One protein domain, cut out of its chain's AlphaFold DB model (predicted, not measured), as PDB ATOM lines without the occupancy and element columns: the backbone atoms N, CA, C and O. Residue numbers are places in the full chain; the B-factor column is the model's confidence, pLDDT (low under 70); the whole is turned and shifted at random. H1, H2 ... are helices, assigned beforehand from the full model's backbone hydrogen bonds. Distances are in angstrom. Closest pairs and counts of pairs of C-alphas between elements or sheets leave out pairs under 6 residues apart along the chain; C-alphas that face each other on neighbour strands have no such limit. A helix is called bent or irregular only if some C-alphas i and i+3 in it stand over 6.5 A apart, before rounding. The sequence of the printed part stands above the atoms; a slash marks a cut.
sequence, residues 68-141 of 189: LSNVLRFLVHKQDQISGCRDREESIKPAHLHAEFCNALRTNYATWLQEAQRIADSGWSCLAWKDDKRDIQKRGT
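AT A GLANCE: This is residues 68 to 141 of the 189 residues of the protein "Hypothetical protein" of Cyclophora tenuis (UniProt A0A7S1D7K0). Two helices, H2 and H3, make a V with its corner at Tyr 109, and a shorter helix, H1, bridges the arms of the V, near the first residues of H2 and beside H3, to give a small three-helix core. A long loop, residues 78 to 93, runs from the end of H1 out to Glu 89 and folds back to the start of H2, while a short last helix, H4, lies near the ends of H1 and H3 and away from H2. The printed part has 74 residues with four named helices, H1 to H4 in order along the chain, and no named strand; the class is all helix. The whole is compact, with a radius of gyration of the C-alphas of 13.0 A and spans of 34 by 28 by 25 A.

IN THESE COORDINATES: H1 is residues 68 to 77, beginning at C-alpha 68 (166.380, 324.589, 288.742) and measuring 14.2 A from first to last C-alpha. H2, the longest helix, is residues 94 to 108 and measures 21.7 A, with C-alpha 94 at (171.489, 320.038, 304.225). H2 is irregular: C-alphas 95 and 98 are 7.3 A apart. H3, residues 110 to 122, measures 19.1 A. H4, residues 133 to 140, measures 10.9 A and ends at C-alpha 140 (185.332, 334.923, 293.827).

HOW THE PARTS SIT: H1 touches H3 at a steep tilt of 60 degrees, the same way; their closest C-alphas, those of Ser 69 and Ala 116, are 4.4 A apart. H1 and H2 form a helical hairpin and touch at a shallow tilt of 28 degrees, opposite ways, closest at the C-alphas of Leu 75 and His 98, 5.2 A apart; H2 touches H1 with residues 94 to 98 alone. H2 and H3, also a helical hairpin, touch at a steep tilt of 45 degrees, opposite ways, with the closest C-alphas, those of Leu 105 and Leu 113, 6.3 A apart. H2 touches H3 with residues 102 to 106 alone, and H3 touches H2 with residues 112 to 113 alone. Among these three pairs the packing is mostly crossed, but only just: one is at a shallow tilt. H4 is close to H1 but not clearly touching, with the C-alphas of His 77 and Asp 135 closest at 6.9 A; their lines are about perpendicular at 71 degrees, only just more than steep. H4 is likewise close to H3 but not clearly touching, with the C-alphas of Asp 121 and Arg 139 closest at 7.5 A. H2 and H4 are apart. Every O i to N i+4 pair is within hydrogen-bond range in H4; the counts are 5 of 6 in H1, 9 of 11 in H2 and 8 of 9 in H3.

THE WHOLE: The two C-alphas farthest apart, those of Glu 89 and Ser 122, are 34.7 A apart. The printed part has no cut. The link from H1 to H2 is long, that from H2 to H3 tight and that from H3 to H4 short. The mean pLDDT of the printed part is 88.3; residues 133 to 141 are under 70.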
ATOM      1  N   LEU A  68     165.226 325.398 288.351       96.69
ATOM      2  CA  LEU A  68     166.380 324.589 288.742       96.69
ATOM      3  C   LEU A  68     167.594 325.433 289.149       96.69
ATOM      4  O   LEU A  68     168.247 325.112 290.136       96.69
ATOM      5  N   SER A  69     167.874 326.537 288.452       96.50
ATOM      6  CA  SER A  69     168.990 327.423 288.807       96.50
ATOM      7  C   SER A  69     168.841 328.007 290.215       96.50
ATOM      8  O   SER A  69     169.787 327.969 290.999       96.50
ATOM      9  N   ASN A  70     167.643 328.472 290.584       95.38
ATOM     10  CA  ASN A  70     167.371 328.971 291.932       95.38
ATOM     11  C   ASN A  70     167.438 327.856 292.977       95.38
ATOM     12  O   ASN A  70     167.946 328.096 294.067       95.38
ATOM     13  N   VAL A  71     166.989 326.640 292.652       96.38
ATOM     14  CA  VAL A  71     167.099 325.484 293.557       96.38
ATOM     15  C   VAL A  71     168.565 325.152 293.841       96.38
ATOM     16  O   VAL A  71     168.936 325.023 295.006       96.38
ATOM     17  N   LEU A  72     169.421 325.094 292.813       96.44
ATOM     18  CA  LEU A  72     170.860 324.854 292.993       96.44
ATOM     19  C   LEU A  72     171.485 325.905 293.920       96.44
ATOM     20  O   LEU A  72     172.186 325.559 294.870       96.44
ATOM     21  N   ARG A  73     171.160 327.188 293.713       94.56
ATOM     22  CA  ARG A  73     171.622 328.260 294.605       94.56
ATOM     23  C   ARG A  73     171.074 328.118 296.022       94.56
ATOM     24  O   ARG A  73     171.828 328.285 296.979       94.56
ATOM     25  N   PHE A  74     169.791 327.805 296.179       94.12
ATOM     26  CA  PHE A  74     169.147 327.642 297.483       94.12
ATOM     27  C   PHE A  74     169.846 326.567 298.322       94.12
ATOM     28  O   PHE A  74     170.215 326.830 299.468       94.12
ATOM     29  N   LEU A  75     170.153 325.415 297.719       94.75
ATOM     30  CA  LEU A  75     170.838 324.307 298.392       94.75
ATOM     31  C   LEU A  75     172.270 324.646 298.863       94.75
ATOM     32  O   LEU A  75     172.819 323.956 299.722       94.75
ATOM     33  N   VAL A  76     172.880 325.715 298.340       93.31
ATOM     34  CA  VAL A  76     174.220 326.190 298.741       93.31
ATOM     35  C   VAL A  76     174.156 327.371 299.710       93.31
ATOM     36  O   VAL A  76     174.958 327.460 300.643       93.31
ATOM     37  N   HIS A  77     173.249 328.314 299.463       90.88
ATOM     38  CA  HIS A  77     173.239 329.624 300.116       90.88
ATOM     39  C   HIS A  77     172.222 329.739 301.255       90.88
ATOM     40  O   HIS A  77     172.348 330.646 302.076       90.88
ATOM     41  N   LYS A  78     171.230 328.843 301.309       90.69
ATOM     42  CA  LYS A  78     170.115 328.864 302.272       90.69
ATOM     43  C   LYS A  78     169.971 327.533 303.000       90.69
ATOM     44  O   LYS A  78     168.868 327.072 303.270       90.69
ATOM     45  N   GLN A  79     171.096 326.886 303.305       90.94
ATOM     46  CA  GLN A  79     171.091 325.578 303.963       90.94
ATOM     47  C   GLN A  79     170.355 325.600 305.302       90.94
ATOM     48  O   GLN A  79     169.685 324.631 305.639       90.94
ATOM     49  N   ASP A  80     170.430 326.703 306.046       89.94
ATOM     50  CA  ASP A  80     169.686 326.960 307.281       89.94
ATOM     51  C   ASP A  80     168.166 326.834 307.089       89.94
ATOM     52  O   ASP A  80     167.493 326.259 307.943       89.94
ATOM     53  N   GLN A  81     167.656 327.229 305.923       89.94
ATOM     54  CA  GLN A  81     166.233 327.199 305.570       89.94
ATOM     55  C   GLN A  81     165.752 325.838 305.036       89.94
ATOM     56  O   GLN A  81     164.575 325.673 304.738       89.94
ATOM     57  N   ILE A  82     166.634 324.840 304.914       90.19
ATOM     58  CA  ILE A  82     166.255 323.484 304.488       90.19
ATOM     59  C   ILE A  82     165.697 322.702 305.686       90.19
ATOM     60  O   ILE A  82     166.450 322.293 306.568       90.19
ATOM     61  N   SER A  83     164.389 322.458 305.713       87.19
ATOM     62  CA  SER A  83     163.706 321.671 306.750       87.19
ATOM     63  C   SER A  83     163.456 320.211 306.335       87.19
ATOM     64  O   SER A  83     163.609 319.849 305.173       87.19
ATOM     65  N   GLY A  84     163.041 319.362 307.285       86.94
ATOM     66  CA  GLY A  84     162.553 317.994 307.022       86.94
ATOM     67  C   GLY A  84     163.620 316.917 306.781       86.94
ATOM     68  O   GLY A  84     163.272 315.763 306.546       86.94
ATOM     69  N   CYS A  85     164.905 317.278 306.827       88.81
ATOM     70  CA  CYS A  85     166.036 316.346 306.706       88.81
ATOM     71  C   CYS A  85     167.025 316.404 307.888       88.81
ATOM     72  O   CYS A  85     168.058 315.732 307.912       88.81
ATOM     73  N   ARG A  86     166.770 317.245 308.893       87.94
ATOM     74  CA  ARG A  86     167.673 317.350 310.053       87.94
ATOM     75  C   ARG A  86     167.364 316.278 311.086       87.94
ATOM     76  O   ARG A  86     168.275 315.617 311.573       87.94
ATOM     77  N   ASP A  87     166.077 316.105 311.321       88.50
ATOM     78  CA  ASP A  87     165.407 315.250 312.294       88.50
ATOM     79  C   ASP A  87     165.388 313.761 311.922       88.50
ATOM     80  O   ASP A  87     165.190 312.927 312.797       88.50
ATOM     81  N   ARG A  88     165.637 313.413 310.655       90.56
ATOM     82  CA  ARG A  88     165.614 312.024 310.167       90.56
ATOM     83  C   ARG A  88     167.019 311.488 309.951       90.56
ATOM     84  O   ARG A  88     167.772 312.078 309.171       90.56
ATOM     85  N   GLU A  89     167.397 310.419 310.637       89.69
ATOM     86  CA  GLU A  89     168.762 309.877 310.611       89.69
ATOM     87  C   GLU A  89     169.173 309.423 309.205       89.69
ATOM     88  O   GLU A  89     170.245 309.782 308.723       89.69
ATOM     89  N   GLU A  90     168.261 308.760 308.505       93.50
ATOM     90  CA  GLU A  90     168.412 308.220 307.155       93.50
ATOM     91  C   GLU A  90     168.439 309.279 306.043       93.50
ATOM     92  O   GLU A  90     168.757 308.981 304.891       93.50
ATOM     93  N   SER A  91     168.079 310.525 306.355       93.56
ATOM     94  CA  SER A  91     167.953 311.579 305.349       93.56
ATOM     95  C   SER A  91     169.279 312.280 305.041       93.56
ATOM     96  O   SER A  91     170.120 312.520 305.912       93.56
ATOM     97  N   ILE A  92     169.440 312.685 303.777       94.38
ATOM     98  CA  ILE A  92     170.589 313.475 303.329       94.38
ATOM     99  C   ILE A  92     170.555 314.841 304.016       94.38
ATOM    100  O   ILE A  92     169.619 315.627 303.850       94.38
ATOM    101  N   LYS A  93     171.614 315.146 304.767       93.81
ATOM    102  CA  LYS A  93     171.709 316.395 305.526       93.81
ATOM    103  C   LYS A  93     171.864 317.611 304.605       93.81
ATOM    104  O   LYS A  93     172.472 317.491 303.537       93.81
ATOM    105  N   PRO A  94     171.414 318.811 305.029       94.00
ATOM    106  CA  PRO A  94     171.489 320.038 304.225       94.00
ATOM    107  C   PRO A  94     172.869 320.320 303.613       94.00
ATOM    108  O   PRO A  94     172.956 320.773 302.475       94.00
ATOM    109  N   ALA A  95     173.946 320.007 304.344       93.56
ATOM    110  CA  ALA A  95     175.322 320.207 303.894       93.56
ATOM    111  C   ALA A  95     175.699 319.363 302.661       93.56
ATOM    112  O   ALA A  95     176.542 319.780 301.868       93.56
ATOM    113  N   HIS A  96     175.068 318.199 302.484       95.38
ATOM    114  CA  HIS A  96     175.356 317.247 301.407       95.38
ATOM    115  C   HIS A  96     174.285 317.243 300.310       95.38
ATOM    116  O   HIS A  96     174.540 316.778 299.201       95.38
ATOM    117  N   LEU A  97     173.111 317.822 300.581       95.38
ATOM    118  CA  LEU A  97     171.953 317.762 299.692       95.38
ATOM    119  C   LEU A  97     172.227 318.338 298.296       95.38
ATOM    120  O   LEU A  97     171.804 317.756 297.303       95.38
ATOM    121  N   HIS A  98     172.990 319.433 298.196       96.38
ATOM    122  CA  HIS A  98     173.391 319.990 296.898       96.38
ATOM    123  C   HIS A  98     174.219 319.004 296.061       96.38
ATOM    124  O   HIS A  98     173.995 318.870 294.857       96.38
ATOM    125  N   ALA A  99     175.191 318.331 296.683       97.25
ATOM    126  CA  ALA A  99     176.091 317.415 295.989       97.25
ATOM    127  C   ALA A  99     175.329 316.187 295.475       97.25
ATOM    128  O   ALA A  99     175.437 315.856 294.295       97.25
ATOM    129  N   GLU A 100     174.496 315.589 296.327       96.88
ATOM    130  CA  GLU A 100     173.658 314.445 295.959       96.88
ATOM    131  C   GLU A 100     172.650 314.799 294.864       96.88
ATOM    132  O   GLU A 100     172.506 314.073 293.879       96.88
ATOM    133  N   PHE A 101     172.021 315.971 294.963       96.75
ATOM    134  CA  PHE A 101     171.100 316.443 293.935       96.75
ATOM    135  C   PHE A 101     171.800 316.646 292.583       96.75
ATOM    136  O   PHE A 101     171.306 316.194 291.548       96.75
ATOM    137  N   CYS A 102     172.995 317.246 292.578       97.75
ATOM    138  CA  CYS A 102     173.813 317.365 291.371       97.75
ATOM    139  C   CYS A 102     174.234 316.001 290.808       97.75
ATOM    140  O   CYS A 102     174.267 315.838 289.590       97.75
ATOM    141  N   ASN A 103     174.559 315.027 291.662       97.75
ATOM    142  CA  ASN A 103     174.914 313.675 291.230       97.75
ATOM    143  C   ASN A 103     173.738 312.991 290.530       97.75
ATOM    144  O   ASN A 103     173.898 312.518 289.405       97.75
ATOM    145  N   ALA A 104     172.548 313.035 291.130       97.00
ATOM    146  CA  ALA A 104     171.335 312.482 290.533       97.00
ATOM    147  C   ALA A 104     170.979 313.155 289.193       97.00
ATOM    148  O   ALA A 104     170.642 312.473 288.219       97.00
ATOM    149  N   LEU A 105     171.102 314.486 289.110       97.25
ATOM    150  CA  LEU A 105     170.877 315.233 287.870       97.25
ATOM    151  C   LEU A 105     171.933 314.941 286.809       97.25
ATOM    152  O   LEU A 105     171.605 314.916 285.630       97.25
ATOM    153  N   ARG A 106     173.190 314.703 287.184       97.38
ATOM    154  CA  ARG A 106     174.246 314.373 286.218       97.38
ATOM    155  C   ARG A 106     173.979 313.041 285.524       97.38
ATOM    156  O   ARG A 106     174.237 312.938 284.331       97.38
ATOM    157  N   THR A 107     173.435 312.068 286.247       96.62
ATOM    158  CA  THR A 107     173.094 310.751 285.695       96.62
ATOM    159  C   THR A 107     171.915 310.819 284.722       96.62
ATOM    160  O   THR A 107     171.957 310.181 283.676       96.62
ATOM    161  N   ASN A 108     170.880 311.606 285.035       95.12
ATOM    162  CA  ASN A 108     169.608 311.564 284.298       95.12
ATOM    163  C   ASN A 108     169.375 312.773 283.368       95.12
ATOM    164  O   ASN A 108     168.692 312.659 282.356       95.12
ATOM    165  N   TYR A 109     169.935 313.937 283.702       96.56
ATOM    166  CA  TYR A 109     169.612 315.240 283.104       96.56
ATOM    167  C   TYR A 109     170.845 316.161 282.996       96.56
ATOM    168  O   TYR A 109     170.788 317.351 283.325       96.56
ATOM    169  N   ALA A 110     171.980 315.628 282.527       96.38
ATOM    170  CA  ALA A 110     173.266 316.339 282.504       96.38
ATOM    171  C   ALA A 110     173.214 317.717 281.812       96.38
ATOM    172  O   ALA A 110     173.811 318.680 282.296       96.38
ATOM    173  N   THR A 111     172.475 317.835 280.706       97.06
ATOM    174  CA  THR A 111     172.327 319.100 279.965       97.06
ATOM    175  C   THR A 111     171.553 320.153 280.758       97.06
ATOM    176  O   THR A 111     171.883 321.336 280.701       97.06
ATOM    177  N   TRP A 112     170.552 319.740 281.543       96.62
ATOM    178  CA  TRP A 112     169.776 320.649 282.388       96.62
ATOM    179  C   TRP A 112     170.618 321.173 283.542       96.62
ATOM    180  O   TRP A 112     170.543 322.360 283.851       96.62
ATOM    181  N   LEU A 113     171.450 320.313 284.136       97.50
ATOM    182  CA  LEU A 113     172.377 320.703 285.194       97.50
ATOM    183  C   LEU A 113     173.368 321.769 284.708       97.50
ATOM    184  O   LEU A 113     173.533 322.786 285.374       97.50
ATOM    185  N   GLN A 114     173.993 321.567 283.543       96.44
ATOM    186  CA  GLN A 114     174.969 322.516 282.989       96.44
ATOM    187  C   GLN A 114     174.352 323.897 282.742       96.44
ATOM    188  O   GLN A 114     174.911 324.913 283.155       96.44
ATOM    189  N   GLU A 115     173.179 323.937 282.110       96.25
ATOM    190  CA  GLU A 115     172.501 325.200 281.824       96.25
ATOM    191  C   GLU A 115     172.018 325.895 283.103       96.25
ATOM    192  O   GLU A 115     172.210 327.100 283.276       96.25
ATOM    193  N   ALA A 116     171.439 325.140 284.038       96.75
ATOM    194  CA  ALA A 116     170.991 325.696 285.307       96.75
ATOM    195  C   ALA A 116     172.154 326.234 286.148       96.75
ATOM    196  O   ALA A 116     171.994 327.281 286.772       96.75
ATOM    197  N   GLN A 117     173.319 325.577 286.127       96.31
ATOM    198  CA  GLN A 117     174.519 326.051 286.820       96.31
ATOM    199  C   GLN A 117     175.007 327.385 286.243       96.31
ATOM    200  O   GLN A 117     175.256 328.325 286.992       96.31
ATOM    201  N   ARG A 118     175.041 327.516 284.911       94.81
ATOM    202  CA  ARG A 118     175.406 328.771 284.237       94.81
ATOM    203  C   ARG A 118     174.488 329.932 284.643       94.81
ATOM    204  O   ARG A 118     174.948 331.056 284.858       94.81
ATOM    205  N   ILE A 119     173.185 329.669 284.756       94.12
ATOM    206  CA  ILE A 119     172.207 330.666 285.216       94.12
ATOM    207  C   ILE A 119     172.407 330.965 286.709       94.12
ATOM    208  O   ILE A 119     172.405 332.130 287.101       94.12
ATOM    209  N   ALA A 120     172.628 329.939 287.532       93.00
ATOM    210  CA  ALA A 120     172.862 330.071 288.969       93.00
ATOM    211  C   ALA A 120     174.093 330.941 289.284       93.00
ATOM    212  O   ALA A 120     174.055 331.766 290.198       93.00
ATOM    213  N   ASP A 121     175.157 330.828 288.488       90.56
ATOM    214  CA  ASP A 121     176.368 331.642 288.642       90.56
ATOM    215  C   ASP A 121     176.113 333.135 288.355       90.56
ATOM    216  O   ASP A 121     176.797 334.019 288.889       90.56
ATOM    217  N   SER A 122     175.096 333.430 287.538       90.69
ATOM    218  CA  SER A 122     174.696 334.799 287.198       90.69
ATOM    219  C   SER A 122     173.918 335.472 288.335       90.69
ATOM    220  O   SER A 122     174.077 336.676 288.552       90.69
ATOM    221  N   GLY A 123     173.135 334.720 289.110       90.88
ATOM    222  CA  GLY A 123     172.384 335.247 290.249       90.88
ATOM    223  C   GLY A 123     171.036 334.570 290.478       90.88
ATOM    224  O   GLY A 123     170.756 333.502 289.942       90.88
ATOM    225  N   TRP A 124     170.211 335.176 291.336       91.62
ATOM    226  CA  TRP A 124     168.835 334.734 291.569       91.62
ATOM    227  C   TRP A 124     167.986 335.192 290.387       91.62
ATOM    228  O   TRP A 124     168.050 336.362 290.012       91.62
ATOM    229  N   SER A 125     167.189 334.298 289.802       89.75
ATOM    230  CA  SER A 125     166.259 334.686 288.732       89.75
ATOM    231  C   SER A 125     164.908 335.175 289.264       89.75
ATOM    232  O   SER A 125     164.156 335.802 288.522       89.75
ATOM    233  N   CYS A 126     164.602 334.928 290.542       86.75
ATOM    234  CA  CYS A 126     163.405 335.432 291.216       86.75
ATOM    235  C   CYS A 126     163.739 336.539 292.228       86.75
ATOM    236  O   CYS A 126     164.843 336.592 292.770       86.75
ATOM    237  N   LEU A 127     162.748 337.372 292.555       85.88
ATOM    238  CA  LEU A 127     162.896 338.504 293.482       85.88
ATOM    239  C   LEU A 127     162.821 338.122 294.971       85.88
ATOM    240  O   LEU A 127     162.976 338.993 295.826       85.88
ATOM    241  N   ALA A 128     162.601 336.843 295.284       85.75
ATOM    242  CA  ALA A 128     162.517 336.355 296.661       85.75
ATOM    243  C   ALA A 128     163.832 336.524 297.432       85.75
ATOM    244  O   ALA A 128     163.828 336.779 298.636       85.75
ATOM    245  N   TRP A 129     164.964 336.423 296.733       87.06
ATOM    246  CA  TRP A 129     166.287 336.522 297.332       87.06
ATOM    247  C   TRP A 129     167.139 337.558 296.611       87.06
ATOM    248  O   TRP A 129     167.029 337.780 295.406       87.06
ATOM    249  N   LYS A 130     168.025 338.188 297.379       85.94
ATOM    250  CA  LYS A 130     169.071 339.076 296.875       85.94
ATOM    251  C   LYS A 130     170.416 338.438 297.171       85.94
ATOM    252  O   LYS A 130     170.561 337.760 298.187       85.94
ATOM    253  N   ASP A 131     171.378 338.670 296.290       83.56
ATOM    254  CA  ASP A 131     172.761 338.288 296.546       83.56
ATOM    255  C   ASP A 131     173.293 339.092 297.729       83.56
ATOM    256  O   ASP A 131     173.301 340.327 297.695       83.56
ATOM    257  N   ASP A 132     173.716 338.401 298.784       75.81
ATOM    258  CA  ASP A 132     174.411 339.042 299.893       75.81
ATOM    259  C   ASP A 132     175.938 339.066 299.662       75.81
ATOM    260  O   ASP A 132     176.477 338.492 298.710       75.81
ATOM    261  N   LYS A 133     176.678 339.763 300.534       64.81
ATOM    262  CA  LYS A 133     178.145 339.857 300.413       64.81
ATOM    263  C   LYS A 133     178.835 338.484 300.487       64.81
ATOM    264  O   LYS A 133     179.875 338.307 299.854       64.81
ATOM    265  N   ARG A 134     178.270 337.519 301.224       63.25
ATOM    266  CA  ARG A 134     178.800 336.151 301.368       63.25
ATOM    267  C   ARG A 134     178.586 335.357 300.079       63.25
ATOM    268  O   ARG A 134     179.469 334.597 299.678       63.25
ATOM    269  N   ASP A 135     177.470 335.593 299.393       61.53
ATOM    270  CA  ASP A 135     177.159 334.988 298.095       61.53
ATOM    271  C   ASP A 135     178.145 335.444 297.012       61.53
ATOM    272  O   ASP A 135     178.610 334.634 296.209       61.53
ATOM    273  N   ILE A 136     178.528 336.723 297.031       58.94
ATOM    274  CA  ILE A 136     179.521 337.305 296.112       58.94
ATOM    275  C   ILE A 136     180.931 336.764 296.406       58.94
ATOM    276  O   ILE A 136     181.699 336.486 295.484       58.94
ATOM    277  N   GLN A 137     181.277 336.571 297.680       51.88
ATOM    278  CA  GLN A 137     182.604 336.100 298.089       51.88
ATOM    279  C   GLN A 137     182.858 334.639 297.672       51.88
ATOM    280  O   GLN A 137     183.961 334.324 297.225       51.88
ATOM    281  N   LYS A 138     181.825 333.780 297.704       54.22
ATOM    282  CA  LYS A 138     181.882 332.408 297.161       54.22
ATOM    283  C   LYS A 138     182.030 332.363 295.630       54.22
ATOM    284  O   LYS A 138     182.678 331.447 295.126       54.22
ATOM    285  N   ARG A 139     181.515 333.357 294.881       55.41
ATOM    286  CA  ARG A 139     181.781 333.481 293.426       55.41
ATOM    287  C   ARG A 139     183.265 333.740 293.143       55.41
ATOM    288  O   ARG A 139     183.816 333.201 292.189       55.41
ATOM    289  N   GLY A 140     183.927 334.531 293.993       42.84
ATOM    290  CA  GLY A 140     185.332 334.923 293.827       42.84
ATOM    291  C   GLY A 140     186.358 333.807 294.056       42.84
ATOM    292  O   GLY A 140     187.484 333.906 293.570       42.84
ATOM    293  N   THR A 141     185.992 332.728 294.753       41.91
ATOM    294  CA  THR A 141     186.895 331.595 295.019       41.91
ATOM    295  C   THR A 141     186.999 330.585 293.870       41.91
ATOM    296  O   THR A 141     187.912 329.766 293.888       41.91
TER     297      THR A 141